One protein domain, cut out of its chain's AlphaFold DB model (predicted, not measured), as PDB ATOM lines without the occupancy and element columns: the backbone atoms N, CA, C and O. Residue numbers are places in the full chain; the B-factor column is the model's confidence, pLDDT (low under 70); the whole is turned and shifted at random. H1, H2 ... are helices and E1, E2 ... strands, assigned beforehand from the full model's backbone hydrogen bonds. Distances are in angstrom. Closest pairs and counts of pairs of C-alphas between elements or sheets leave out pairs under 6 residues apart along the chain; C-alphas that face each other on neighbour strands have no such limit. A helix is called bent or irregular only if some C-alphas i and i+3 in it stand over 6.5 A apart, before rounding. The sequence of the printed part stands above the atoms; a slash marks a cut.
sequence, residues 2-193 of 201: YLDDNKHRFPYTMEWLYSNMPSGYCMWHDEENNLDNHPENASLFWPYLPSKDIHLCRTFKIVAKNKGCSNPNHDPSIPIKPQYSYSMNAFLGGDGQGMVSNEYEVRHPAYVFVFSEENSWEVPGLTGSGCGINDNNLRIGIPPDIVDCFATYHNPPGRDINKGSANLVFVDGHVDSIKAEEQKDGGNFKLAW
ATOM      1  N   TYR A   2       6.539  44.631  12.294       93.94
ATOM      2  CA  TYR A   2       7.230  43.469  12.890       93.94
ATOM      3  C   TYR A   2       7.792  43.749  14.296       93.94
ATOM      4  O   TYR A   2       7.522  42.995  15.225       93.94
ATOM      5  N   LEU A   3       8.570  44.828  14.465       94.19
ATOM      6  CA  LEU A   3       9.222  45.128  15.748       94.19
ATOM      7  C   LEU A   3       8.199  45.348  16.870       94.19
ATOM      8  O   LEU A   3       8.356  44.770  17.941       94.19
ATOM      9  N   ASP A   4       7.124  46.092  16.604       94.56
ATOM     10  CA  ASP A   4       6.039  46.316  17.571       94.56
ATOM     11  C   ASP A   4       5.411  44.991  18.045       94.56
ATOM     12  O   ASP A   4       5.253  44.770  19.247       94.56
ATOM     13  N   ASP A   5       5.147  44.066  17.115       97.12
ATOM     14  CA  ASP A   5       4.562  42.752  17.413       97.12
ATOM     15  C   ASP A   5       5.551  41.810  18.132       97.12
ATOM     16  O   ASP A   5       5.149  40.849  18.793       97.12
ATOM     17  N   ASN A   6       6.853  42.106  18.063       96.06
ATOM     18  CA  ASN A   6       7.942  41.275  18.587       96.06
ATOM     19  C   ASN A   6       8.742  41.957  19.708       96.06
ATOM     20  O   ASN A   6       9.914  41.640  19.932       96.06
ATOM     21  N   LYS A   7       8.111  42.871  20.461       96.75
ATOM     22  CA  LYS A   7       8.718  43.560  21.623       96.75
ATOM     23  C   LYS A   7      10.037  44.259  21.268       96.75
ATOM     24  O   LYS A   7      11.004  44.205  22.034       96.75
ATOM     25  N   HIS A   8      10.079  44.872  20.093       96.00
ATOM     26  CA  HIS A   8      11.232  45.578  19.541       96.00
ATOM     27  C   HIS A   8      12.476  44.699  19.342       96.00
ATOM     28  O   HIS A   8      13.595  45.205  19.304       96.00
ATOM     29  N   ARG A   9      12.319  43.372  19.240       95.94
ATOM     30  CA  ARG A   9      13.432  42.460  18.948       95.94
ATOM     31  C   ARG A   9      13.623  42.305  17.450       95.94
ATOM     32  O   ARG A   9      12.668  42.009  16.736       95.94
ATOM     33  N   PHE A  10      14.862  42.446  16.999       96.31
ATOM     34  CA  PHE A  10      15.237  42.114  15.629       96.31
ATOM     35  C   PHE A  10      15.089  40.599  15.389       96.31
ATOM     36  O   PHE A  10      15.289  39.819  16.329       96.31
ATOM     37  N   PRO A  11      14.705  40.160  14.173       94.06
ATOM     38  CA  PRO A  11      14.804  38.748  13.804       94.06
ATOM     39  C   PRO A  11      16.274  38.311  13.796       94.06
ATOM     40  O   PRO A  11      17.162  39.145  13.626       94.06
ATOM     41  N   TYR A  12      16.535  37.010  13.922       90.69
ATOM     42  CA  TYR A  12      17.861  36.493  13.589       90.69
ATOM     43  C   TYR A  12      18.126  36.716  12.093       90.69
ATOM     44  O   TYR A  12      17.245  36.485  11.261       90.69
ATOM     45  N   THR A  13      19.316  37.207  11.740       88.00
ATOM     46  CA  THR A  13      19.607  37.739  10.395       88.00
ATOM     47  C   THR A  13      19.584  36.683   9.296       88.00
ATOM     48  O   THR A  13      19.333  37.014   8.146       88.00
ATOM     49  N   MET A  14      19.757  35.408   9.638       86.31
ATOM     50  CA  MET A  14      19.633  34.300   8.684       86.31
ATOM     51  C   MET A  14      18.192  33.790   8.523       86.31
ATOM     52  O   MET A  14      17.920  32.966   7.659       86.31
ATOM     53  N   GLU A  15      17.263  34.258   9.360       89.94
ATOM     54  CA  GLU A  15      15.892  33.742   9.445       89.94
ATOM     55  C   GLU A  15      14.836  34.815   9.154       89.94
ATOM     56  O   GLU A  15      13.646  34.561   9.326       89.94
ATOM     57  N   TRP A  16      15.199  36.033   8.736       92.38
ATOM     58  CA  TRP A  16      14.178  37.060   8.490       92.38
ATOM     59  C   TRP A  16      13.333  36.750   7.242       92.38
ATOM     60  O   TRP A  16      12.117  36.958   7.277       92.38
ATOM     61  N   LEU A  17      13.946  36.214   6.174       93.12
ATOM     62  CA  LEU A  17      13.281  35.934   4.891       93.12
ATOM     63  C   LEU A  17      12.928  34.452   4.692       93.12
ATOM     64  O   LEU A  17      11.772  34.147   4.401       93.12
ATOM     65  N   TYR A  18      13.892  33.546   4.879       91.75
ATOM     66  CA  TYR A  18      13.740  32.095   4.689       91.75
ATOM     67  C   TYR A  18      13.818  31.354   6.026       91.75
ATOM     68  O   TYR A  18      14.629  31.702   6.878       91.75
ATOM     69  N   SER A  19      12.938  30.371   6.244       88.69
ATOM     70  CA  SER A  19      12.790  29.687   7.547       88.69
ATOM     71  C   SER A  19      13.835  28.599   7.762       88.69
ATOM     72  O   SER A  19      14.199  28.266   8.886       88.69
ATOM     73  N   ASN A  20      14.333  28.054   6.664       77.94
ATOM     74  CA  ASN A  20      15.504  27.213   6.611       77.94
ATOM     75  C   ASN A  20      16.247  27.666   5.373       77.94
ATOM     76  O   ASN A  20      15.801  27.373   4.272       77.94
ATOM     77  N   MET A  21      17.297  28.453   5.549       71.38
ATOM     78  CA  MET A  21      18.086  28.947   4.440       71.38
ATOM     79  C   MET A  21      18.985  27.798   3.950       71.38
ATOM     80  O   MET A  21      19.883  27.403   4.702       71.38
ATOM     81  N   PRO A  22      18.749  27.190   2.762       60.75
ATOM     82  CA  PRO A  22      19.644  26.163   2.254       60.75
ATOM     83  C   PRO A  22      21.105  26.614   2.314       60.75
ATOM     84  O   PRO A  22      21.452  27.745   1.982       60.75
ATOM     85  N   SER A  23      22.004  25.710   2.694       56.44
ATOM     86  CA  SER A  23      23.431  25.956   2.521       56.44
ATOM     87  C   SER A  23      23.715  26.079   1.021       56.44
ATOM     88  O   SER A  23      23.757  25.065   0.320       56.44
ATOM     89  N   GLY A  24      23.851  27.296   0.497       62.47
ATOM     90  CA  GLY A  24      23.938  27.455  -0.947       62.47
ATOM     91  C   GLY A  24      24.100  28.887  -1.422       62.47
ATOM     92  O   GLY A  24      23.218  29.726  -1.312       62.47
ATOM     93  N   TYR A  25      25.204  29.116  -2.106       77.25
ATOM     94  CA  TYR A  25      25.555  30.377  -2.737       77.25
ATOM     95  C   TYR A  25      24.621  30.812  -3.894       77.25
ATOM     96  O   TYR A  25      24.719  31.936  -4.374       77.25
ATOM     97  N   CYS A  26      23.719  29.953  -4.379       89.75
ATOM     98  CA  CYS A  26      22.858  30.245  -5.536       89.75
ATOM     99  C   CYS A  26      21.421  30.651  -5.172       89.75
ATOM    100  O   CYS A  26      20.644  30.985  -6.065       89.75
ATOM    101  N   MET A  27      21.044  30.645  -3.889       89.12
ATOM    102  CA  MET A  27      19.634  30.792  -3.487       89.12
ATOM    103  C   MET A  27      18.987  32.086  -3.950       89.12
ATOM    104  O   MET A  27      17.830  32.088  -4.358       89.12
ATOM    105  N   TRP A  28      19.751  33.177  -3.953       92.69
ATOM    106  CA  TRP A  28      19.264  34.465  -4.421       92.69
ATOM    107  C   TRP A  28      18.805  34.436  -5.876       92.69
ATOM    108  O   TRP A  28      18.099  35.356  -6.275       92.69
ATOM    109  N   HIS A  29      19.189  33.438  -6.681       94.31
ATOM    110  CA  HIS A  29      18.799  33.331  -8.085       94.31
ATOM    111  C   HIS A  29      18.152  32.004  -8.489       94.31
ATOM    112  O   HIS A  29      17.846  31.820  -9.670       94.31
ATOM    113  N   ASP A  30      17.961  31.084  -7.553       92.75
ATOM    114  CA  ASP A  30      17.378  29.784  -7.838       92.75
ATOM    115  C   ASP A  30      15.846  29.853  -7.758       92.75
ATOM    116  O   ASP A  30      15.270  30.239  -6.743       92.75
ATOM    117  N   GLU A  31      15.172  29.489  -8.848       93.00
ATOM    118  CA  GLU A  31      13.709  29.551  -8.942       93.00
ATOM    119  C   GLU A  31      13.012  28.525  -8.053       93.00
ATOM    120  O   GLU A  31      11.862  28.755  -7.679       93.00
ATOM    121  N   GLU A  32      13.696  27.442  -7.675       91.25
ATOM    122  CA  GLU A  32      13.170  26.479  -6.699       91.25
ATOM    123  C   GLU A  32      12.969  27.123  -5.313       91.25
ATOM    124  O   GLU A  32      12.160  26.648  -4.522       91.25
ATOM    125  N   ASN A  33      13.621  28.263  -5.045       89.44
ATOM    126  CA  ASN A  33      13.488  29.030  -3.801       89.44
ATOM    127  C   ASN A  33      12.534  30.234  -3.919       89.44
ATOM    128  O   ASN A  33      12.547  31.132  -3.071       89.44
ATOM    129  N   ASN A  34      11.707  30.302  -4.967       92.94
ATOM    130  CA  ASN A  34      10.753  31.395  -5.145       92.94
ATOM    131  C   ASN A  34       9.622  31.329  -4.098       92.94
ATOM    132  O   ASN A  34       8.737  30.480  -4.195       92.94
ATOM    133  N   LEU A  35       9.610  32.263  -3.143       93.12
ATOM    134  CA  LEU A  35       8.638  32.299  -2.041       93.12
ATOM    135  C   LEU A  35       7.193  32.608  -2.463       93.12
ATOM    136  O   LEU A  35       6.272  32.271  -1.723       93.12
ATOM    137  N   ASP A  36       6.963  33.181  -3.649       93.94
ATOM    138  CA  ASP A  36       5.593  33.315  -4.169       93.94
ATOM    139  C   ASP A  36       5.004  31.934  -4.524       93.94
ATOM    140  O   ASP A  36       3.796  31.725  -4.418       93.94
ATOM    141  N   ASN A  37       5.859  30.984  -4.929       93.94
ATOM    142  CA  ASN A  37       5.474  29.607  -5.262       93.94
ATOM    143  C   ASN A  37       5.633  28.644  -4.073       93.94
ATOM    144  O   ASN A  37       4.912  27.652  -4.005       93.94
ATOM    145  N   HIS A  38       6.564  28.949  -3.164       92.00
ATOM    146  CA  HIS A  38       6.937  28.144  -1.999       92.00
ATOM    147  C   HIS A  38       6.831  28.939  -0.686       92.00
ATOM    148  O   HIS A  38       7.830  29.105   0.024       92.00
ATOM    149  N   PRO A  39       5.648  29.482  -0.338       92.88
ATOM    150  CA  PRO A  39       5.476  30.300   0.863       92.88
ATOM    151  C   PRO A  39       5.734  29.527   2.166       92.88
ATOM    152  O   PRO A  39       5.987  30.141   3.198       92.88
ATOM    153  N   GLU A  40       5.700  28.192   2.141       92.00
ATOM    154  CA  GLU A  40       6.076  27.321   3.261       92.00
ATOM    155  C   GLU A  40       7.547  27.457   3.681       92.00
ATOM    156  O   GLU A  40       7.880  27.190   4.835       92.00
ATOM    157  N   ASN A  41       8.415  27.908   2.770       91.25
ATOM    158  CA  ASN A  41       9.834  28.151   3.036       91.25
ATOM    159  C   ASN A  41      10.097  29.571   3.561       91.25
ATOM    160  O   ASN A  41      11.232  29.905   3.907       91.25
ATOM    161  N   ALA A  42       9.070  30.420   3.600       93.44
ATOM    162  CA  ALA A  42       9.192  31.793   4.051       93.44
ATOM    163  C   ALA A  42       9.249  31.882   5.585       93.44
ATOM    164  O   ALA A  42       8.822  30.972   6.298       93.44
ATOM    165  N   SER A  43       9.767  32.999   6.094       94.12
ATOM    166  CA  SER A  43      10.007  33.195   7.524       94.12
ATOM    167  C   SER A  43       9.367  34.465   8.088       94.12
ATOM    168  O   SER A  43       8.350  34.951   7.594       94.12
ATOM    169  N   LEU A  44       9.953  34.982   9.167       94.69
ATOM    170  CA  LEU A  44       9.440  35.990  10.088       94.69
ATOM    171  C   LEU A  44       8.845  37.234   9.415       94.69
ATOM    172  O   LEU A  44       7.869  37.787   9.924       94.69
ATOM    173  N   PHE A  45       9.400  37.685   8.286       93.06
ATOM    174  CA  PHE A  45       8.926  38.895   7.603       93.06
ATOM    175  C   PHE A  45       7.830  38.630   6.572       93.06
ATOM    176  O   PHE A  45       7.118  39.561   6.191       93.06
ATOM    177  N   TRP A  46       7.640  37.383   6.148       93.19
ATOM    178  CA  TRP A  46       6.675  37.041   5.107       93.19
ATOM    179  C   TRP A  46       5.231  37.436   5.441       93.19
ATOM    180  O   TRP A  46       4.581  38.007   4.569       93.19
ATOM    181  N   PRO A  47       4.719  37.273   6.681       93.31
ATOM    182  CA  PRO A  47       3.375  37.741   7.031       93.31
ATOM    183  C   PRO A  47       3.161  39.254   6.851       93.31
ATOM    184  O   PRO A  47       2.023  39.700   6.723       93.31
ATOM    185  N   TYR A  48       4.241  40.039   6.842       92.94
ATOM    186  CA  TYR A  48       4.213  41.498   6.725       92.94
ATOM    187  C   TYR A  48       4.514  41.975   5.300       92.94
ATOM    188  O   TYR A  48       3.990  43.000   4.870       92.94
ATOM    189  N   LEU A  49       5.350  41.230   4.569       92.00
ATOM    190  CA  LEU A  49       5.818  41.540   3.216       92.00
ATOM    191  C   LEU A  49       5.680  40.301   2.294       92.00
ATOM    192  O   LEU A  49       6.696  39.779   1.826       92.00
ATOM    193  N   PRO A  50       4.453  39.800   2.028       89.62
ATOM    194  CA  PRO A  50       4.213  38.513   1.361       89.62
ATOM    195  C   PRO A  50       4.291  38.625  -0.168       89.62
ATOM    196  O   PRO A  50       3.337  38.315  -0.883       89.62
ATOM    197  N   SER A  51       5.391  39.162  -0.687       91.62
ATOM    198  CA  SER A  51       5.620  39.199  -2.128       91.62
ATOM    199  C   SER A  51       7.094  39.308  -2.448       91.62
ATOM    200  O   SER A  51       7.784  40.209  -1.962       91.62
ATOM    201  N   LYS A  52       7.551  38.452  -3.358       88.62
ATOM    202  CA  LYS A  52       8.909  38.498  -3.894       88.62
ATOM    203  C   LYS A  52       9.297  39.859  -4.461       88.62
ATOM    204  O   LYS A  52      10.430  40.298  -4.281       88.62
ATOM    205  N   ASP A  53       8.373  40.545  -5.130       92.06
ATOM    206  CA  ASP A  53       8.660  41.833  -5.770       92.06
ATOM    207  C   ASP A  53       9.031  42.933  -4.752       92.06
ATOM    208  O   ASP A  53       9.645  43.927  -5.134       92.06
ATOM    209  N   ILE A  54       8.719  42.749  -3.464       92.25
ATOM    210  CA  ILE A  54       9.153  43.642  -2.376       92.25
ATOM    211  C   ILE A  54      10.610  43.359  -1.979       92.25
ATOM    212  O   ILE A  54      11.357  44.281  -1.655       92.25
ATOM    213  N   HIS A  55      11.036  42.098  -2.047       93.38
ATOM    214  CA  HIS A  55      12.378  41.643  -1.658       93.38
ATOM    215  C   HIS A  55      13.397  41.720  -2.801       93.38
ATOM    216  O   HIS A  55      14.583  41.433  -2.605       93.38
ATOM    217  N   LEU A  56      12.955  42.113  -3.997       95.50
ATOM    218  CA  LEU A  56      13.764  42.140  -5.207       95.50
ATOM    219  C   LEU A  56      13.769  43.521  -5.864       95.50
ATOM    220  O   LEU A  56      12.794  43.967  -6.470       95.50
ATOM    221  N   CYS A  57      14.937  44.155  -5.874       96.75
ATOM    222  CA  CYS A  57      15.140  45.392  -6.602       96.75
ATOM    223  C   CYS A  57      15.003  45.194  -8.119       96.75
ATOM    224  O   CYS A  57      15.626  44.327  -8.746       96.75
ATOM    225  N   ARG A  58      14.240  46.089  -8.753       96.19
ATOM    226  CA  ARG A  58      14.050  46.103 -10.209       96.19
ATOM    227  C   ARG A  58      15.356  46.312 -10.979       96.19
ATOM    228  O   ARG A  58      15.538  45.687 -12.024       96.19
ATOM    229  N   THR A  59      16.250  47.174 -10.491       97.12
ATOM    230  CA  THR A  59      17.568  47.397 -11.108       97.12
ATOM    231  C   THR A  59      18.413  46.133 -11.005       97.12
ATOM    232  O   THR A  59      18.931  45.670 -12.024       97.12
ATOM    233  N   PHE A  60      18.467  45.522  -9.817       97.44
ATOM    234  CA  PHE A  60      19.179  44.266  -9.585       97.44
ATOM    235  C   PHE A  60      18.719  43.157 -10.534       97.44
ATOM    236  O   PHE A  60      19.537  42.549 -11.221       97.44
ATOM    237  N   LYS A  61      17.398  42.972 -10.672       95.94
ATOM    238  CA  LYS A  61      16.782  41.984 -11.577       95.94
ATOM    239  C   LYS A  61      17.287  42.075 -13.023       95.94
ATOM    240  O   LYS A  61      17.295  41.073 -13.739       95.94
ATOM    241  N   ILE A  62      17.681  43.271 -13.464       95.25
ATOM    242  CA  ILE A  62      18.227  43.524 -14.802       95.25
ATOM    243  C   ILE A  62      19.739  43.281 -14.825       95.25
ATOM    244  O   ILE A  62      20.230  42.582 -15.713       95.25
ATOM    245  N   VAL A  63      20.489  43.848 -13.875       96.62
ATOM    246  CA  VAL A  63      21.962  43.782 -13.900       96.62
ATOM    247  C   VAL A  63      22.491  42.392 -13.550       96.62
ATOM    248  O   VAL A  63      23.434  41.932 -14.195       96.62
ATOM    249  N   ALA A  64      21.845  41.683 -12.622       96.06
ATOM    250  CA  ALA A  64      22.259  40.358 -12.171       96.06
ATOM    251  C   ALA A  64      22.257  39.331 -13.312       96.06
ATOM    252  O   ALA A  64      23.165  38.516 -13.410       96.06
ATOM    253  N   LYS A  65      21.313  39.431 -14.259       94.81
ATOM    254  CA  LYS A  65      21.279  38.571 -15.456       94.81
ATOM    255  C   LYS A  65      22.519  38.704 -16.340       94.81
ATOM    256  O   LYS A  65      22.882  37.749 -17.013       94.81
ATOM    257  N   ASN A  66      23.143  39.883 -16.358       94.06
ATOM    258  CA  ASN A  66      24.367  40.123 -17.126       94.06
ATOM    259  C   ASN A  66      25.627  39.791 -16.323       94.06
ATOM    260  O   ASN A  66      26.646  39.439 -16.908       94.06
ATOM    261  N   LYS A  67      25.577  39.959 -14.998       95.12
ATOM    262  CA  LYS A  67      26.727  39.759 -14.112       95.12
ATOM    263  C   LYS A  67      26.898  38.322 -13.638       95.12
ATOM    264  O   LYS A  67      28.030  37.913 -13.409       95.12
ATOM    265  N   GLY A  68      25.816  37.560 -13.551       94.38
ATOM    266  CA  GLY A  68      25.843  36.200 -13.033       94.38
ATOM    267  C   GLY A  68      25.991  36.160 -11.515       94.38
ATOM    268  O   GLY A  68      25.604  37.103 -10.818       94.38
ATOM    269  N   CYS A  69      26.536  35.048 -11.031       93.12
ATOM    270  CA  CYS A  69      26.802  34.771  -9.627       93.12
ATOM    271  C   CYS A  69      28.313  34.586  -9.438       93.12
ATOM    272  O   CYS A  69      28.896  33.680 -10.033       93.12
ATOM    273  N   SER A  70      28.951  35.447  -8.642       91.19
ATOM    274  CA  SER A  70      30.388  35.319  -8.324       91.19
ATOM    275  C   SER A  70      30.673  34.450  -7.107       91.19
ATOM    276  O   SER A  70      31.830  34.286  -6.743       91.19
ATOM    277  N   ASN A  71      29.648  33.897  -6.470       89.25
ATOM    278  CA  ASN A  71      29.857  33.158  -5.242       89.25
ATOM    279  C   ASN A  71      30.678  31.872  -5.458       89.25
ATOM    280  O   ASN A  71      30.526  31.196  -6.485       89.25
ATOM    281  N   PRO A  72      31.519  31.486  -4.481       83.31
ATOM    282  CA  PRO A  72      32.291  30.255  -4.556       83.31
ATOM    283  C   PRO A  72      31.341  29.053  -4.611       83.31
ATOM    284  O   PRO A  72      30.331  29.022  -3.927       83.31
ATOM    285  N   ASN A  73      31.648  28.040  -5.420       85.69
ATOM    286  CA  ASN A  73      30.762  26.886  -5.661       85.69
ATOM    287  C   ASN A  73      29.422  27.223  -6.347       85.69
ATOM    288  O   ASN A  73      28.441  26.503  -6.165       85.69
ATOM    289  N   HIS A  74      29.365  28.298  -7.138       91.12
ATOM    290  CA  HIS A  74      28.233  28.535  -8.031       91.12
ATOM    291  C   HIS A  74      28.004  27.331  -8.962       91.12
ATOM    292  O   HIS A  74      28.927  26.884  -9.647       91.12
ATOM    293  N   ASP A  75      26.767  26.829  -8.997       91.38
ATOM    294  CA  ASP A  75      26.330  25.833  -9.972       91.38
ATOM    295  C   ASP A  75      25.852  26.545 -11.252       91.38
ATOM    296  O   ASP A  75      24.786  27.171 -11.245       91.38
ATOM    297  N   PRO A  76      26.600  26.451 -12.370       92.56
ATOM    298  CA  PRO A  76      26.245  27.133 -13.613       92.56
ATOM    299  C   PRO A  76      24.997  26.551 -14.295       92.56
ATOM    300  O   PRO A  76      24.520  27.129 -15.274       92.56
ATOM    301  N   SER A  77      24.479  25.406 -13.833       94.12
ATOM    302  CA  SER A  77      23.235  24.827 -14.348       94.12
ATOM    303  C   SER A  77      21.984  25.530 -13.811       94.12
ATOM    304  O   SER A  77      20.943  25.491 -14.473       94.12
ATOM    305  N   ILE A  78      22.088  26.227 -12.672       93.88
ATOM    306  CA  ILE A  78      20.989  26.993 -12.078       93.88
ATOM    307  C   ILE A  78      20.865  28.338 -12.814       93.88
ATOM    308  O   ILE A  78      21.780  29.167 -12.752       93.88
ATOM    309  N   PRO A  79      19.742  28.619 -13.504       95.62
ATOM    310  CA  PRO A  79      19.567  29.881 -14.214       95.62
ATOM    311  C   PRO A  79      19.600  31.085 -13.267       95.62
ATOM    312  O   PRO A  79      19.103  31.016 -12.149       95.62
ATOM    313  N   ILE A  80      20.082  32.236 -13.744       96.31
ATOM    314  CA  ILE A  80      20.016  33.488 -12.978       96.31
ATOM    315  C   ILE A  80      18.585  34.041 -13.010       96.31
ATOM    316  O   ILE A  80      18.223  34.856 -13.873       96.31
ATOM    317  N   LYS A  81      17.749  33.584 -12.075       95.75
ATOM    318  CA  LYS A  81      16.390  34.076 -11.833       95.75
ATOM    319  C   LYS A  81      16.344  34.716 -10.446       95.75
ATOM    320  O   LYS A  81      16.075  34.027  -9.477       95.75
ATOM    321  N   PRO A  82      16.620  36.024 -10.322       95.19
ATOM    322  CA  PRO A  82      16.716  36.673  -9.018       95.19
ATOM    323  C   PRO A  82      15.434  36.512  -8.183       95.19
ATOM    324  O   PRO A  82      14.329  36.737  -8.692       95.19
ATOM    325  N   GLN A  83      15.610  36.148  -6.917       93.69
ATOM    326  CA  GLN A  83      14.580  35.943  -5.905       93.69
ATOM    327  C   GLN A  83      14.579  37.067  -4.869       93.69
ATOM    328  O   GLN A  83      13.517  37.553  -4.501       93.69
ATOM    329  N   TYR A  84      15.757  37.549  -4.479       94.25
ATOM    330  CA  TYR A  84      15.912  38.705  -3.604       94.25
ATOM    331  C   TYR A  84      17.189  39.477  -3.946       94.25
ATOM    332  O   TYR A  84      18.048  38.997  -4.689       94.25
ATOM    333  N   SER A  85      17.296  40.698  -3.428       94.81
ATOM    334  CA  SER A  85      18.510  41.524  -3.519       94.81
ATOM    335  C   SER A  85      18.842  42.282  -2.239       94.81
ATOM    336  O   SER A  85      19.901  42.900  -2.175       94.81
ATOM    337  N   TYR A  86      17.921  42.296  -1.271       94.94
ATOM    338  CA  TYR A  86      18.101  42.942   0.020       94.94
ATOM    339  C   TYR A  86      18.599  41.935   1.053       94.94
ATOM    340  O   TYR A  86      18.135  40.791   1.096       94.94
ATOM    341  N   SER A  87      19.493  42.409   1.907       93.75
ATOM    342  CA  SER A  87      20.063  41.670   3.024       93.75
ATOM    343  C   SER A  87      20.024  42.532   4.276       93.75
ATOM    344  O   SER A  87      20.064  43.767   4.214       93.75
ATOM    345  N   MET A  88      19.894  41.869   5.419       95.00
ATOM    346  CA  MET A  88      19.773  42.526   6.710       95.00
ATOM    347  C   MET A  88      21.152  42.815   7.296       95.00
ATOM    348  O   MET A  88      22.067  42.018   7.140       95.00
ATOM    349  N   ASN A  89      21.298  43.933   8.000       95.56
ATOM    350  CA  ASN A  89      22.498  44.251   8.762       95.56
ATOM    351  C   ASN A  89      22.823  43.133   9.767       95.56
ATOM    352  O   ASN A  89      22.085  42.947  10.737       95.56
ATOM    353  N   ALA A  90      23.963  42.460   9.581       92.94
ATOM    354  CA  ALA A  90      24.418  41.360  10.434       92.94
ATOM    355  C   ALA A  90      24.546  41.732  11.927       92.94
ATOM    356  O   ALA A  90      24.511  40.862  12.796       92.94
ATOM    357  N   PHE A  91      24.698  43.022  12.251       94.56
ATOM    358  CA  PHE A  91      24.845  43.493  13.629       94.56
ATOM    359  C   PHE A  91      23.515  43.696  14.374       94.56
ATOM    360  O   PHE A  91      23.528  43.960  15.581       94.56
ATOM    361  N   LEU A  92      22.378  43.569  13.683       95.94
ATOM    362  CA  LEU A  92      21.037  43.669  14.255       95.94
ATOM    363  C   LEU A  92      20.385  42.285  14.287       95.94
ATOM    364  O   LEU A  92      20.038  41.739  13.252       95.94
ATOM    365  N   GLY A  93      20.189  41.718  15.473       91.06
ATOM    366  CA  GLY A  93      19.598  40.388  15.650       91.06
ATOM    367  C   GLY A  93      20.591  39.224  15.578       91.06
ATOM    368  O   GLY A  93      20.179  38.085  15.779       91.06
ATOM    369  N   GLY A  94      21.879  39.495  15.347       80.38
ATOM    370  CA  GLY A  94      22.958  38.509  15.444       80.38
ATOM    371  C   GLY A  94      23.444  38.256  16.881       80.38
ATOM    372  O   GLY A  94      23.028  38.925  17.831       80.38
ATOM    373  N   ASP A  95      24.345  37.285  17.040       69.50
ATOM    374  CA  ASP A  95      24.843  36.769  18.328       69.50
ATOM    375  C   ASP A  95      26.362  36.960  18.546       69.50
ATOM    376  O   ASP A  95      26.943  36.451  19.508       69.50
ATOM    377  N   GLY A  96      27.010  37.745  17.685       75.62
ATOM    378  CA  GLY A  96      28.428  38.092  17.758       75.62
ATOM    379  C   GLY A  96      28.753  39.309  18.635       75.62
ATOM    380  O   GLY A  96      27.889  40.030  19.138       75.62
ATOM    381  N   GLN A  97      30.050  39.576  18.801       80.12
ATOM    382  CA  GLN A  97      30.540  40.714  19.582       80.12
ATOM    383  C   GLN A  97      30.039  42.052  19.011       80.12
ATOM    384  O   GLN A  97      30.142  42.312  17.816       80.12
ATOM    385  N   GLY A  98      29.514  42.912  19.888       84.56
ATOM    386  CA  GLY A  98      29.022  44.248  19.534       84.56
ATOM    387  C   GLY A  98      27.613  44.283  18.940       84.56
ATOM    388  O   GLY A  98      26.999  45.349  18.921       84.56
ATOM    389  N   MET A  99      27.061  43.135  18.543       92.25
ATOM    390  CA  MET A  99      25.713  43.029  17.989       92.25
ATOM    391  C   MET A  99      24.643  43.358  19.042       92.25
ATOM    392  O   MET A  99      24.895  43.337  20.256       92.25
ATOM    393  N   VAL A 100      23.449  43.715  18.575       95.38
ATOM    394  CA  VAL A 100      22.288  44.041  19.417       95.38
ATOM    395  C   VAL A 100      21.105  43.162  19.056       95.38
ATOM    396  O   VAL A 100      20.915  42.831  17.892       95.38
ATOM    397  N   SER A 101      20.270  42.820  20.035       94.94
ATOM    398  CA  SER A 101      19.076  41.993  19.804       94.94
ATOM    399  C   SER A 101      17.779  42.800  19.797       94.94
ATOM    400  O   SER A 101      16.745  42.315  19.336       94.94
ATOM    401  N   ASN A 102      17.818  44.021  20.327       95.44
ATOM    402  CA  ASN A 102      16.658  44.878  20.502       95.44
ATOM    403  C   ASN A 102      16.915  46.293  19.971       95.44
ATOM    404  O   ASN A 102      18.009  46.834  20.125       95.44
ATOM    405  N   GLU A 103      15.887  46.898  19.379       96.62
ATOM    406  CA  GLU A 103      15.910  48.255  18.821       96.62
ATOM    407  C   GLU A 103      16.414  49.295  19.832       96.62
ATOM    408  O   GLU A 103      17.212  50.163  19.487       96.62
ATOM    409  N   TYR A 104      16.033  49.166  21.106       96.19
ATOM    410  CA  TYR A 104      16.421  50.109  22.158       96.19
ATOM    411  C   TYR A 104      17.904  50.047  22.544       96.19
ATOM    412  O   TYR A 104      18.390  50.913  23.273       96.19
ATOM    413  N   GLU A 105      18.640  49.035  22.084       96.25
ATOM    414  CA  GLU A 105      20.088  48.955  22.276       96.25
ATOM    415  C   GLU A 105      20.868  49.766  21.225       96.25
ATOM    416  O   GLU A 105      22.064  50.008  21.416       96.25
ATOM    417  N   VAL A 106      20.217  50.179  20.130       97.25
ATOM    418  CA  VAL A 106      20.842  50.927  19.033       97.25
ATOM    419  C   VAL A 106      21.089  52.373  19.464       97.25
ATOM    420  O   VAL A 106      20.159  53.110  19.790       97.25
ATOM    421  N   ARG A 107      22.352  52.814  19.442       96.12
ATOM    422  CA  ARG A 107      22.738  54.154  19.933       96.12
ATOM    423  C   ARG A 107      22.330  55.293  19.010       96.12
ATOM    424  O   ARG A 107      21.950  56.368  19.474       96.12
ATOM    425  N   HIS A 108      22.398  55.061  17.705       95.88
ATOM    426  CA  HIS A 108      22.105  56.072  16.696       95.88
ATOM    427  C   HIS A 108      21.186  55.506  15.606       95.88
ATOM    428  O   HIS A 108      21.657  55.270  14.497       95.88
ATOM    429  N   PRO A 109      19.883  55.299  15.882       96.94
ATOM    430  CA  PRO A 109      18.962  54.667  14.931       96.94
ATOM    431  C   PRO A 109      18.948  55.306  13.532       96.94
ATOM    432  O   PRO A 109      18.922  54.600  12.531       96.94
ATOM    433  N   ALA A 110      19.092  56.633  13.459       97.25
ATOM    434  CA  ALA A 110      19.186  57.399  12.211       97.25
ATOM    435  C   ALA A 110      20.522  57.245  11.448       97.25
ATOM    436  O   ALA A 110      20.737  57.898  10.437       97.25
ATOM    437  N   TYR A 111      21.465  56.449  11.946       96.25
ATOM    438  CA  TYR A 111      22.755  56.200  11.293       96.25
ATOM    439  C   TYR A 111      23.063  54.714  11.145       96.25
ATOM    440  O   TYR A 111      24.103  54.386  10.583       96.25
ATOM    441  N   VAL A 112      22.188  53.835  11.635       97.69
ATOM    442  CA  VAL A 112      22.361  52.387  11.553       97.69
ATOM    443  C   VAL A 112      21.374  51.832  10.537       97.69
ATOM    444  O   VAL A 112      20.166  52.009  10.698       97.69
ATOM    445  N   PHE A 113      21.871  51.188   9.484       97.75
ATOM    446  CA  PHE A 113      21.000  50.563   8.492       97.75
ATOM    447  C   PHE A 113      20.413  49.252   9.036       97.75
ATOM    448  O   PHE A 113      21.043  48.557   9.832       97.75
ATOM    449  N   VAL A 114      19.210  48.908   8.586       96.88
ATOM    450  CA  VAL A 114      18.561  47.608   8.800       96.88
ATOM    451  C   VAL A 114      18.649  46.765   7.542       96.88
ATOM    452  O   VAL A 114      19.078  45.622   7.620       96.88
ATOM    453  N   PHE A 115      18.292  47.331   6.388       96.94
ATOM    454  CA  PHE A 115      18.350  46.645   5.102       96.94
ATOM    455  C   PHE A 115      19.112  47.473   4.085       96.94
ATOM    456  O   PHE A 115      18.964  48.695   4.020       96.94
ATOM    457  N   SER A 116      19.895  46.787   3.268       97.44
ATOM    458  CA  SER A 116      20.477  47.351   2.061       97.44
ATOM    459  C   SER A 116      20.610  46.260   1.011       97.44
ATOM    460  O   SER A 116      20.444  45.072   1.276       97.44
ATOM    461  N   GLU A 117      20.873  46.691  -0.209       95.69
ATOM    462  CA  GLU A 117      21.120  45.816  -1.339       95.69
ATOM    463  C   GLU A 117      22.577  45.342  -1.400       95.69
ATOM    464  O   GLU A 117      23.478  46.071  -0.977       95.69
ATOM    465  N   GLU A 118      22.800  44.185  -2.028       93.75
ATOM    466  CA  GLU A 118      24.122  43.617  -2.332       93.75
ATOM    467  C   GLU A 118      24.336  43.400  -3.839       93.75
ATOM    468  O   GLU A 118      23.388  43.266  -4.621       93.75
ATOM    469  N   ASN A 119      25.599  43.355  -4.269       95.19
ATOM    470  CA  ASN A 119      25.976  42.955  -5.626       95.19
ATOM    471  C   ASN A 119      25.894  41.424  -5.790       95.19
ATOM    472  O   ASN A 119      26.200  40.680  -4.870       95.19
ATOM    473  N   SER A 120      25.576  40.925  -6.992       94.69
ATOM    474  CA  SER A 120      25.720  39.486  -7.311       94.69
ATOM    475  C   SER A 120      27.133  39.105  -7.777       94.69
ATOM    476  O   SER A 120      27.388  37.963  -8.162       94.69
ATOM    477  N   TRP A 121      28.036  40.087  -7.782       93.56
ATOM    478  CA  TRP A 121      29.413  39.982  -8.234       93.56
ATOM    479  C   TRP A 121      30.353  40.687  -7.266       93.56
ATOM    480  O   TRP A 121      29.946  41.613  -6.568       93.56
ATOM    481  N   GLU A 122      31.619  40.290  -7.288       91.69
ATOM    482  CA  GLU A 122      32.669  40.946  -6.515       91.69
ATOM    483  C   GLU A 122      32.950  42.359  -7.053       91.69
ATOM    484  O   GLU A 122      33.137  42.557  -8.262       91.69
ATOM    485  N   VAL A 123      33.019  43.347  -6.159       91.81
ATOM    486  CA  VAL A 123      33.445  44.707  -6.499       91.81
ATOM    487  C   VAL A 123      34.880  44.918  -6.006       91.81
ATOM    488  O   VAL A 123      35.097  45.006  -4.795       91.81
ATOM    489  N   PRO A 124      35.871  45.038  -6.914       87.19
ATOM    490  CA  PRO A 124      37.270  45.170  -6.522       87.19
ATOM    491  C   PRO A 124      37.504  46.331  -5.551       87.19
ATOM    492  O   PRO A 124      37.163  47.479  -5.848       87.19
ATOM    493  N   GLY A 125      38.110  46.023  -4.403       84.81
ATOM    494  CA  GLY A 125      38.424  46.993  -3.352       84.81
ATOM    495  C   GLY A 125      37.268  47.333  -2.404       84.81
ATOM    496  O   GLY A 125      37.476  48.136  -1.500       84.81
ATOM    497  N   LEU A 126      36.083  46.741  -2.591       89.00
ATOM    498  CA  LEU A 126      34.937  46.879  -1.680       89.00
ATOM    499  C   LEU A 126      34.466  45.540  -1.117       89.00
ATOM    500  O   LEU A 126      34.056  45.489   0.035       89.00
ATOM    501  N   THR A 127      34.531  44.474  -1.907       86.06
ATOM    502  CA  THR A 127      34.236  43.110  -1.464       86.06
ATOM    503  C   THR A 127      35.541  42.413  -1.086       86.06
ATOM    504  O   THR A 127      36.496  42.461  -1.861       86.06
ATOM    505  N   GLY A 128      35.595  41.764   0.081       76.25
ATOM    506  CA  GLY A 128      36.773  40.997   0.516       76.25
ATOM    507  C   GLY A 128      36.541  39.487   0.591       76.25
ATOM    508  O   GLY A 128      37.499  38.718   0.552       76.25
ATOM    509  N   SER A 129      35.280  39.044   0.612       73.56
ATOM    510  CA  SER A 129      34.899  37.626   0.655       73.56
ATOM    511  C   SER A 129      35.033  36.890  -0.688       73.56
ATOM    512  O   SER A 129      34.897  35.668  -0.729       73.56
ATOM    513  N   GLY A 130      35.243  37.610  -1.799       78.00
ATOM    514  CA  GLY A 130      35.125  37.058  -3.156       78.00
ATOM    515  C   GLY A 130      33.703  36.593  -3.506       78.00
ATOM    516  O   GLY A 130      33.503  35.930  -4.521       78.00
ATOM    517  N   CYS A 131      32.715  36.913  -2.664       81.00
ATOM    518  CA  CYS A 131      31.316  36.550  -2.838       81.00
ATOM    519  C   CYS A 131      30.503  37.785  -3.245       81.00
ATOM    520  O   CYS A 131      30.789  38.900  -2.822       81.00
ATOM    521  N   GLY A 132      29.474  37.588  -4.063       86.19
ATOM    522  CA  GLY A 132      28.330  38.496  -4.053       86.19
ATOM    523  C   GLY A 132      27.367  38.111  -2.925       86.19
ATOM    524  O   GLY A 132      27.745  37.447  -1.965       86.19
ATOM    525  N   ILE A 133      26.097  38.460  -3.098       89.50
ATOM    526  CA  ILE A 133      25.005  38.110  -2.184       89.50
ATOM    527  C   ILE A 133      24.955  36.599  -1.888       89.50
ATOM    528  O   ILE A 133      24.788  35.793  -2.808       89.50
ATOM    529  N   ASN A 134      25.106  36.193  -0.624       77.12
ATOM    530  CA  ASN A 134      25.336  34.784  -0.261       77.12
ATOM    531  C   ASN A 134      24.505  34.248   0.926       77.12
ATOM    532  O   ASN A 134      24.390  33.027   1.017       77.12
ATOM    533  N   ASP A 135      23.881  35.081   1.768       77.06
ATOM    534  CA  ASP A 135      23.184  34.580   2.973       77.06
ATOM    535  C   ASP A 135      22.091  35.509   3.570       77.06
ATOM    536  O   ASP A 135      21.685  35.337   4.715       77.06
ATOM    537  N   ASN A 136      21.558  36.484   2.813       86.25
ATOM    538  CA  ASN A 136      20.584  37.484   3.313       86.25
ATOM    539  C   ASN A 136      21.072  38.275   4.552       86.25
ATOM    540  O   ASN A 136      20.280  39.013   5.158       86.25
ATOM    541  N   ASN A 137      22.356  38.166   4.898       89.19
ATOM    542  CA  ASN A 137      22.977  38.640   6.121       89.19
ATOM    543  C   ASN A 137      24.208  39.481   5.755       89.19
ATOM    544  O   ASN A 137      25.334  39.017   5.650       89.19
ATOM    545  N   LEU A 138      23.975  40.778   5.584       92.19
ATOM    546  CA  LEU A 138      24.970  41.722   5.112       92.19
ATOM    547  C   LEU A 138      25.992  42.037   6.207       92.19
ATOM    548  O   LEU A 138      25.742  42.867   7.096       92.19
ATOM    549  N   ARG A 139      27.161  41.395   6.133       89.56
ATOM    550  CA  ARG A 139      28.238  41.545   7.109       89.56
ATOM    551  C   ARG A 139      29.280  42.537   6.609       89.56
ATOM    552  O   ARG A 139      30.295  42.192   6.013       89.56
ATOM    553  N   ILE A 140      29.059  43.810   6.920       89.62
ATOM    554  CA  ILE A 140      30.046  44.853   6.629       89.62
ATOM    555  C   ILE A 140      31.271  44.670   7.537       89.62
ATOM    556  O   ILE A 140      31.142  44.597   8.759       89.62
ATOM    557  N   GLY A 141      32.454  44.598   6.930       81.06
ATOM    558  CA  GLY A 141      33.740  44.492   7.622       81.06
ATOM    559  C   GLY A 141      34.560  45.784   7.577       81.06
ATOM    560  O   GLY A 141      34.241  46.708   6.828       81.06
ATOM    561  N   ILE A 142      35.633  45.840   8.367       75.81
ATOM    562  CA  ILE A 142      36.649  46.907   8.331       75.81
ATOM    563  C   ILE A 142      37.933  46.291   7.770       75.81
ATOM    564  O   ILE A 142      38.250  45.164   8.146       75.81
ATOM    565  N   PRO A 143      38.702  46.987   6.911       75.06
ATOM    566  CA  PRO A 143      40.017  46.511   6.491       75.06
ATOM    567  C   PRO A 143      40.904  46.081   7.679       75.06
ATOM    568  O   PRO A 143      40.985  46.817   8.663       75.06
ATOM    569  N   PRO A 144      41.616  44.942   7.591       71.25
ATOM    570  CA  PRO A 144      41.735  44.052   6.429       71.25
ATOM    571  C   PRO A 144      40.581  43.042   6.273       71.25
ATOM    572  O   PRO A 144      40.472  42.420   5.219       71.25
ATOM    573  N   ASP A 145      39.714  42.906   7.273       76.50
ATOM    574  CA  ASP A 145      38.633  41.917   7.354       76.50
ATOM    575  C   ASP A 145      37.350  42.399   6.654       76.50
ATOM    576  O   ASP A 145      36.255  42.386   7.220       76.50
ATOM    577  N   ILE A 146      37.479  42.856   5.406       75.50
ATOM    578  CA  ILE A 146      36.325  43.174   4.560       75.50
ATOM    579  C   ILE A 146      35.627  41.858   4.197       75.50
ATOM    580  O   ILE A 146      36.259  40.946   3.669       75.50
ATOM    581  N   VAL A 147      34.322  41.763   4.449       82.56
ATOM    582  CA  VAL A 147      33.514  40.598   4.063       82.56
ATOM    583  C   VAL A 147      32.614  41.014   2.904       82.56
ATOM    584  O   VAL A 147      32.989  40.792   1.748       82.56
ATOM    585  N   ASP A 148      31.542  41.748   3.203       89.31
ATOM    586  CA  ASP A 148      30.550  42.187   2.222       89.31
ATOM    587  C   ASP A 148      30.556  43.712   2.027       89.31
ATOM    588  O   ASP A 148      31.122  44.472   2.823       89.31
ATOM    589  N   CYS A 149      29.886  44.178   0.972       92.12
ATOM    590  CA  CYS A 149      29.686  45.599   0.700       92.12
ATOM    591  C   CYS A 149      28.253  45.893   0.254       92.12
ATOM    592  O   CYS A 149      27.558  45.035  -0.288       92.12
ATOM    593  N   PHE A 150      27.825  47.146   0.412       96.06
ATOM    594  CA  PHE A 150      26.572  47.594  -0.177       96.06
ATOM    595  C   PHE A 150      26.660  47.589  -1.705       96.06
ATOM    596  O   PHE A 150      27.726  47.813  -2.289       96.06
ATOM    597  N   ALA A 151      25.504  47.423  -2.341       96.94
ATOM    598  CA  ALA A 151      25.323  47.512  -3.780       96.94
ATOM    599  C   ALA A 151      26.003  48.739  -4.423       96.94
ATOM    600  O   ALA A 151      26.162  49.808  -3.834       96.94
ATOM    601  N   THR A 152      26.359  48.604  -5.698       97.56
ATOM    602  CA  THR A 152      27.030  49.673  -6.463       97.56
ATOM    603  C   THR A 152      26.360  49.985  -7.801       97.56
ATOM    604  O   THR A 152      26.885  50.753  -8.604       97.56
ATOM    605  N   TYR A 153      25.179  49.424  -8.060       97.69
ATOM    606  CA  TYR A 153      24.564  49.434  -9.389       97.69
ATOM    607  C   TYR A 153      23.498  50.506  -9.623       97.69
ATOM    608  O   TYR A 153      23.026  50.632 -10.758       97.69
ATOM    609  N   HIS A 154      23.115  51.297  -8.617       98.19
ATOM    610  CA  HIS A 154      22.213  52.432  -8.839       98.19
ATOM    611  C   HIS A 154      22.975  53.660  -9.318       98.19
ATOM    612  O   HIS A 154      24.079  53.931  -8.863       98.19
ATOM    613  N   ASN A 155      22.383  54.412 -10.247       96.81
ATOM    614  CA  ASN A 155      22.939  55.662 -10.785       96.81
ATOM    615  C   ASN A 155      24.443  55.600 -11.157       96.81
ATOM    616  O   ASN A 155      25.207  56.493 -10.780       96.81
ATOM    617  N   PRO A 156      24.893  54.567 -11.895       96.75
ATOM    618  CA  PRO A 156      26.310  54.340 -12.151       96.75
ATOM    619  C   PRO A 156      26.915  55.447 -13.035       96.75
ATOM    620  O   PRO A 156      26.480  55.626 -14.183       96.75
ATOM    621  N   PRO A 157      27.938  56.184 -12.561       95.00
ATOM    622  CA  PRO A 157      28.575  57.230 -13.349       95.00
ATOM    623  C   PRO A 157      29.239  56.617 -14.581       95.00
ATOM    624  O   PRO A 157      29.954  55.621 -14.499       95.00
ATOM    625  N   GLY A 158      28.962  57.180 -15.760       94.56
ATOM    626  CA  GLY A 158      29.486  56.641 -17.019       94.56
ATOM    627  C   GLY A 158      29.043  55.202 -17.321       94.56
ATOM    628  O   GLY A 158      29.685  54.543 -18.132       94.56
ATOM    629  N   ARG A 159      27.955  54.721 -16.693       93.50
ATOM    630  CA  ARG A 159      27.472  53.327 -16.752       93.50
ATOM    631  C   ARG A 159      28.400  52.302 -16.087       93.50
ATOM    632  O   ARG A 159      28.202  51.103 -16.271       93.50
ATOM    633  N   ASP A 160      29.374  52.752 -15.299       96.38
ATOM    634  CA  ASP A 160      30.232  51.876 -14.503       96.38
ATOM    635  C   ASP A 160      29.499  51.433 -13.229       96.38
ATOM    636  O   ASP A 160      29.425  52.160 -12.238       96.38
ATOM    637  N   ILE A 161      28.917  50.233 -13.277       96.25
ATOM    638  CA  ILE A 161      28.096  49.679 -12.191       96.25
ATOM    639  C   ILE A 161      28.885  49.256 -10.953       96.25
ATOM    640  O   ILE A 161      28.277  48.770 -10.012       96.25
ATOM    641  N   ASN A 162      30.206  49.435 -10.945       96.19
ATOM    642  CA  ASN A 162      31.021  49.299  -9.738       96.19
ATOM    643  C   ASN A 162      31.201  50.644  -9.011       96.19
ATOM    644  O   ASN A 162      31.829  50.692  -7.958       96.19
ATOM    645  N   LYS A 163      30.687  51.748  -9.574       97.06
ATOM    646  CA  LYS A 163      30.869  53.117  -9.059       97.06
ATOM    647  C   LYS A 163      29.567  53.836  -8.712       97.06
ATOM    648  O   LYS A 163      29.598  55.028  -8.408       97.06
ATOM    649  N   GLY A 164      28.430  53.160  -8.829       97.75
ATOM    650  CA  GLY A 164      27.130  53.715  -8.474       97.75
ATOM    651  C   GLY A 164      26.898  53.713  -6.965       97.75
ATOM    652  O   GLY A 164      27.819  53.941  -6.180       97.75
ATOM    653  N   SER A 165      25.658  53.471  -6.560       98.06
ATOM    654  CA  SER A 165      25.220  53.521  -5.166       98.06
ATOM    655  C   SER A 165      24.324  52.344  -4.774       98.06
ATOM    656  O   SER A 165      23.815  51.621  -5.639       98.06
ATOM    657  N   ALA A 166      24.101  52.201  -3.468       98.00
ATOM    658  CA  ALA A 166      23.051  51.382  -2.864       98.00
ATOM    659  C   ALA A 166      21.974  52.265  -2.233       98.00
ATOM    660  O   ALA A 166      22.255  53.415  -1.890       98.00
ATOM    661  N   ASN A 167      20.778  51.708  -2.036       97.81
ATOM    662  CA  ASN A 167      19.773  52.277  -1.141       97.81
ATOM    663  C   ASN A 167      19.840  51.577   0.219       97.81
ATOM    664  O   ASN A 167      20.019  50.360   0.276       97.81
ATOM    665  N   LEU A 168      19.639  52.339   1.289       98.06
ATOM    666  CA  LEU A 168      19.619  51.848   2.659       98.06
ATOM    667  C   LEU A 168      18.303  52.229   3.330       98.06
ATOM    668  O   LEU A 168      17.786  53.328   3.126       98.06
ATOM    669  N   VAL A 169      17.806  51.332   4.172       97.62
ATOM    670  CA  VAL A 169      16.735  51.591   5.138       97.62
ATOM    671  C   VAL A 169      17.368  51.633   6.521       97.62
ATOM    672  O   VAL A 169      18.107  50.712   6.864       97.62
ATOM    673  N   PHE A 170      17.083  52.660   7.313       98.25
ATOM    674  CA  PHE A 170      17.647  52.856   8.651       98.25
ATOM    675  C   PHE A 170      16.709  52.396   9.767       98.25
ATOM    676  O   PHE A 170      15.522  52.171   9.533       98.25
ATOM    677  N   VAL A 171      17.245  52.225  10.981       97.69
ATOM    678  CA  VAL A 171      16.486  51.713  12.141       97.69
ATOM    679  C   VAL A 171      15.305  52.618  12.494       97.69
ATOM    680  O   VAL A 171      14.244  52.113  12.839       97.69
ATOM    681  N   ASP A 172      15.437  53.936  12.348       96.44
ATOM    682  CA  ASP A 172      14.330  54.889  12.552       96.44
ATOM    683  C   ASP A 172      13.315  54.936  11.384       96.44
ATOM    684  O   ASP A 172      12.347  55.696  11.427       96.44
ATOM    685  N   GLY A 173      13.537  54.137  10.336       95.75
ATOM    686  CA  GLY A 173      12.656  53.983   9.186       95.75
ATOM    687  C   GLY A 173      12.898  54.949   8.025       95.75
ATOM    688  O   GLY A 173      12.200  54.830   7.014       95.75
ATOM    689  N   HIS A 174      13.852  55.885   8.111       97.94
ATOM    690  CA  HIS A 174      14.188  56.703   6.939       97.94
ATOM    691  C   HIS A 174      14.991  55.901   5.903       97.94
ATOM    692  O   HIS A 174      15.506  54.812   6.171       97.94
ATOM    693  N   VAL A 175      15.080  56.454   4.694       97.75
ATOM    694  CA  VAL A 175      15.861  55.889   3.592       97.75
ATOM    695  C   VAL A 175      16.915  56.879   3.125       97.75
ATOM    696  O   VAL A 175      16.650  58.081   3.067       97.75
ATOM    697  N   ASP A 176      18.088  56.370   2.767       97.88
ATOM    698  CA  ASP A 176      19.168  57.149   2.155       97.88
ATOM    699  C   ASP A 176      19.948  56.277   1.157       97.88
ATOM    700  O   ASP A 176      19.574  55.137   0.863       97.88
ATOM    701  N   SER A 177      21.034  56.811   0.608       97.56
ATOM    702  CA  SER A 177      21.918  56.133  -0.330       97.56
ATOM    703  C   SER A 177      23.386  56.295   0.050       97.56
ATOM    704  O   SER A 177      23.783  57.296   0.638       97.56
ATOM    705  N   ILE A 178      24.212  55.323  -0.339       97.75
ATOM    706  CA  ILE A 178      25.673  55.391  -0.204       97.75
ATOM    707  C   ILE A 178      26.329  55.097  -1.544       97.75
ATOM    708  O   ILE A 178      25.966  54.133  -2.225       97.75
ATOM    709  N   LYS A 179      27.303  55.915  -1.945       97.75
ATOM    710  CA  LYS A 179      28.087  55.679  -3.162       97.75
ATOM    711  C   LYS A 179      29.187  54.662  -2.901       97.75
ATOM    712  O   LYS A 179      29.766  54.633  -1.822       97.75
ATOM    713  N   ALA A 180      29.563  53.913  -3.933       96.50
ATOM    714  CA  ALA A 180      30.698  52.989  -3.911       96.50
ATOM    715  C   ALA A 180      31.981  53.631  -3.345       96.50
ATOM    716  O   ALA A 180      32.690  53.020  -2.557       96.50
ATOM    717  N   GLU A 181      32.257  54.890  -3.701       95.31
ATOM    718  CA  GLU A 181      33.430  55.623  -3.208       95.31
ATOM    719  C   GLU A 181      33.421  55.818  -1.685       95.31
ATOM    720  O   GLU A 181      34.465  55.756  -1.052       95.31
ATOM    721  N   GLU A 182      32.243  56.016  -1.091       95.38
ATOM    722  CA  GLU A 182      32.075  56.255   0.349       95.38
ATOM    723  C   GLU A 182      32.194  54.969   1.177       95.38
ATOM    724  O   GLU A 182      32.319  55.035   2.399       95.38
ATOM    725  N   GLN A 183      32.151  53.806   0.521       93.75
ATOM    726  CA  GLN A 183      32.310  52.502   1.161       93.75
ATOM    727  C   GLN A 183      33.775  52.100   1.353       93.75
ATOM    728  O   GLN A 183      34.060  51.226   2.170       93.75
ATOM    729  N   LYS A 184      34.701  52.709   0.602       89.44
ATOM    730  CA  LYS A 184      36.124  52.353   0.636       89.44
ATOM    731  C   LYS A 184      36.720  52.535   2.024       89.44
ATOM    732  O   LYS A 184      36.238  53.338   2.821       89.44
ATOM    733  N   ASP A 185      37.781  51.777   2.291       85.75
ATOM    734  CA  ASP A 185      38.552  51.849   3.535       85.75
ATOM    735  C   ASP A 185      37.681  51.683   4.802       85.75
ATOM    736  O   ASP A 185      37.959  52.267   5.847       85.75
ATOM    737  N   GLY A 186      36.598  50.899   4.709       82.88
ATOM    738  CA  GLY A 186      35.652  50.667   5.808       82.88
ATOM    739  C   GLY A 186      34.688  51.830   6.070       82.88
ATOM    740  O   GLY A 186      34.013  51.856   7.101       82.88
ATOM    741  N   GLY A 187      34.585  52.801   5.157       88.62
ATOM    742  CA  GLY A 187      33.715  53.972   5.304       88.62
ATOM    743  C   GLY A 187      32.225  53.638   5.453       88.62
ATOM    744  O   GLY A 187      31.469  54.429   6.029       88.62
ATOM    745  N   ASN A 188      31.815  52.451   5.006       91.31
ATOM    746  CA  ASN A 188      30.481  51.880   5.177       91.31
ATOM    747  C   ASN A 188      30.234  51.268   6.570       91.31
ATOM    748  O   ASN A 188      29.085  51.243   7.008       91.31
ATOM    749  N   PHE A 189      31.268  50.830   7.297       92.94
ATOM    750  CA  PHE A 189      31.111  50.125   8.579       92.94
ATOM    751  C   PHE A 189      30.394  50.962   9.642       92.94
ATOM    752  O   PHE A 189      29.579  50.457  10.413       92.94
ATOM    753  N   LYS A 190      30.621  52.280   9.633       92.19
ATOM    754  CA  LYS A 190      29.945  53.231  10.532       92.19
ATOM    755  C   LYS A 190      28.417  53.225  10.404       92.19
ATOM    756  O   LYS A 190      27.754  53.735  11.302       92.19
ATOM    757  N   LEU A 191      27.887  52.729   9.280       95.69
ATOM    758  CA  LEU A 191      26.453  52.578   9.046       95.69
ATOM    759  C   LEU A 191      25.930  51.227   9.551       95.69
ATOM    760  O   LEU A 191      24.735  51.085   9.769       95.69
ATOM    761  N   ALA A 192      26.800  50.231   9.731       94.81
ATOM    762  CA  ALA A 192      26.433  48.906  10.221       94.81
ATOM    763  C   ALA A 192      26.442  48.828  11.755       94.81
ATOM    764  O   ALA A 192      25.614  48.145  12.355       94.81
ATOM    765  N   TRP A 193      27.385  49.527  12.390       95.19
ATOM    766  CA  TRP A 193      27.686  49.372  13.811       95.19
ATOM    767  C   TRP A 193      26.593  49.946  14.737       95.19
ATOM    768  O   TRP A 193      26.343  51.151  14.703       95.19
TER     769      TRP A 193
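This is residues 2 to 193 of the 201 residues of an uncharacterized protein of marine sediment metagenome (UniProt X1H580). Little regular structure: a small, strongly twisted sheet, E1 to E4, sits among long loops; H4 and H5 graze it, H1, H2 and H3 are not on it. Of 192 printed residues, 49 are in named elements, H1 H2 H3 E1 E2 E3 E4 H4 H5, class mixed. The sheet E1 - E2 - E3 - E4 is a meander, each strand antiparallel to the one before. It is compact, radius of gyration of the C-alphas 15.7 A, spans 42 by 40 by 26 A.

H1 is residues 2 to 5, from C-alpha 2 at (7.230, 43.469, 12.890); H2 52 to 55; H3 58 to 67, 14.7 A; E1 86 to 89; E2 113 to 117; E3 165 to 170, 15.8 A; E4 175 to 179, 14.0 A; H4 180 to 186, irregular, C-alphas 182 and 185 being 8.5 A apart; H5 189 to 192, to C-alpha 192 at (26.433, 48.906, 10.221).

Hairpins E1 and E2, E2 and E3, E3 and E4 have within hydrogen-bond range N 87 and O 116, 2.9 A; N 114 and O 169, 2.7 A; N 168 and O 176, 2.8 A. H5 grazes the sheet with residues 190 to 192; H4 is only just on it, with 5 pairs of C-alphas within 10 A, grazing with 180 to 183. O i to N i+4 pairs are within range in 3 of 6 for H3 and 0 of 3 for H4, which has 2 of 4 O i to N i+3; H1, H2 and H5 are too short.

The farthest C-alphas, Lys 7 and Gly 158, are 45.8 A apart. The printed part has no cut; links H1 to H2, H3 to E1, E1 to E2 and E2 to E3 are long. Residues 22 to 24 and 95 have pLDDT under 70.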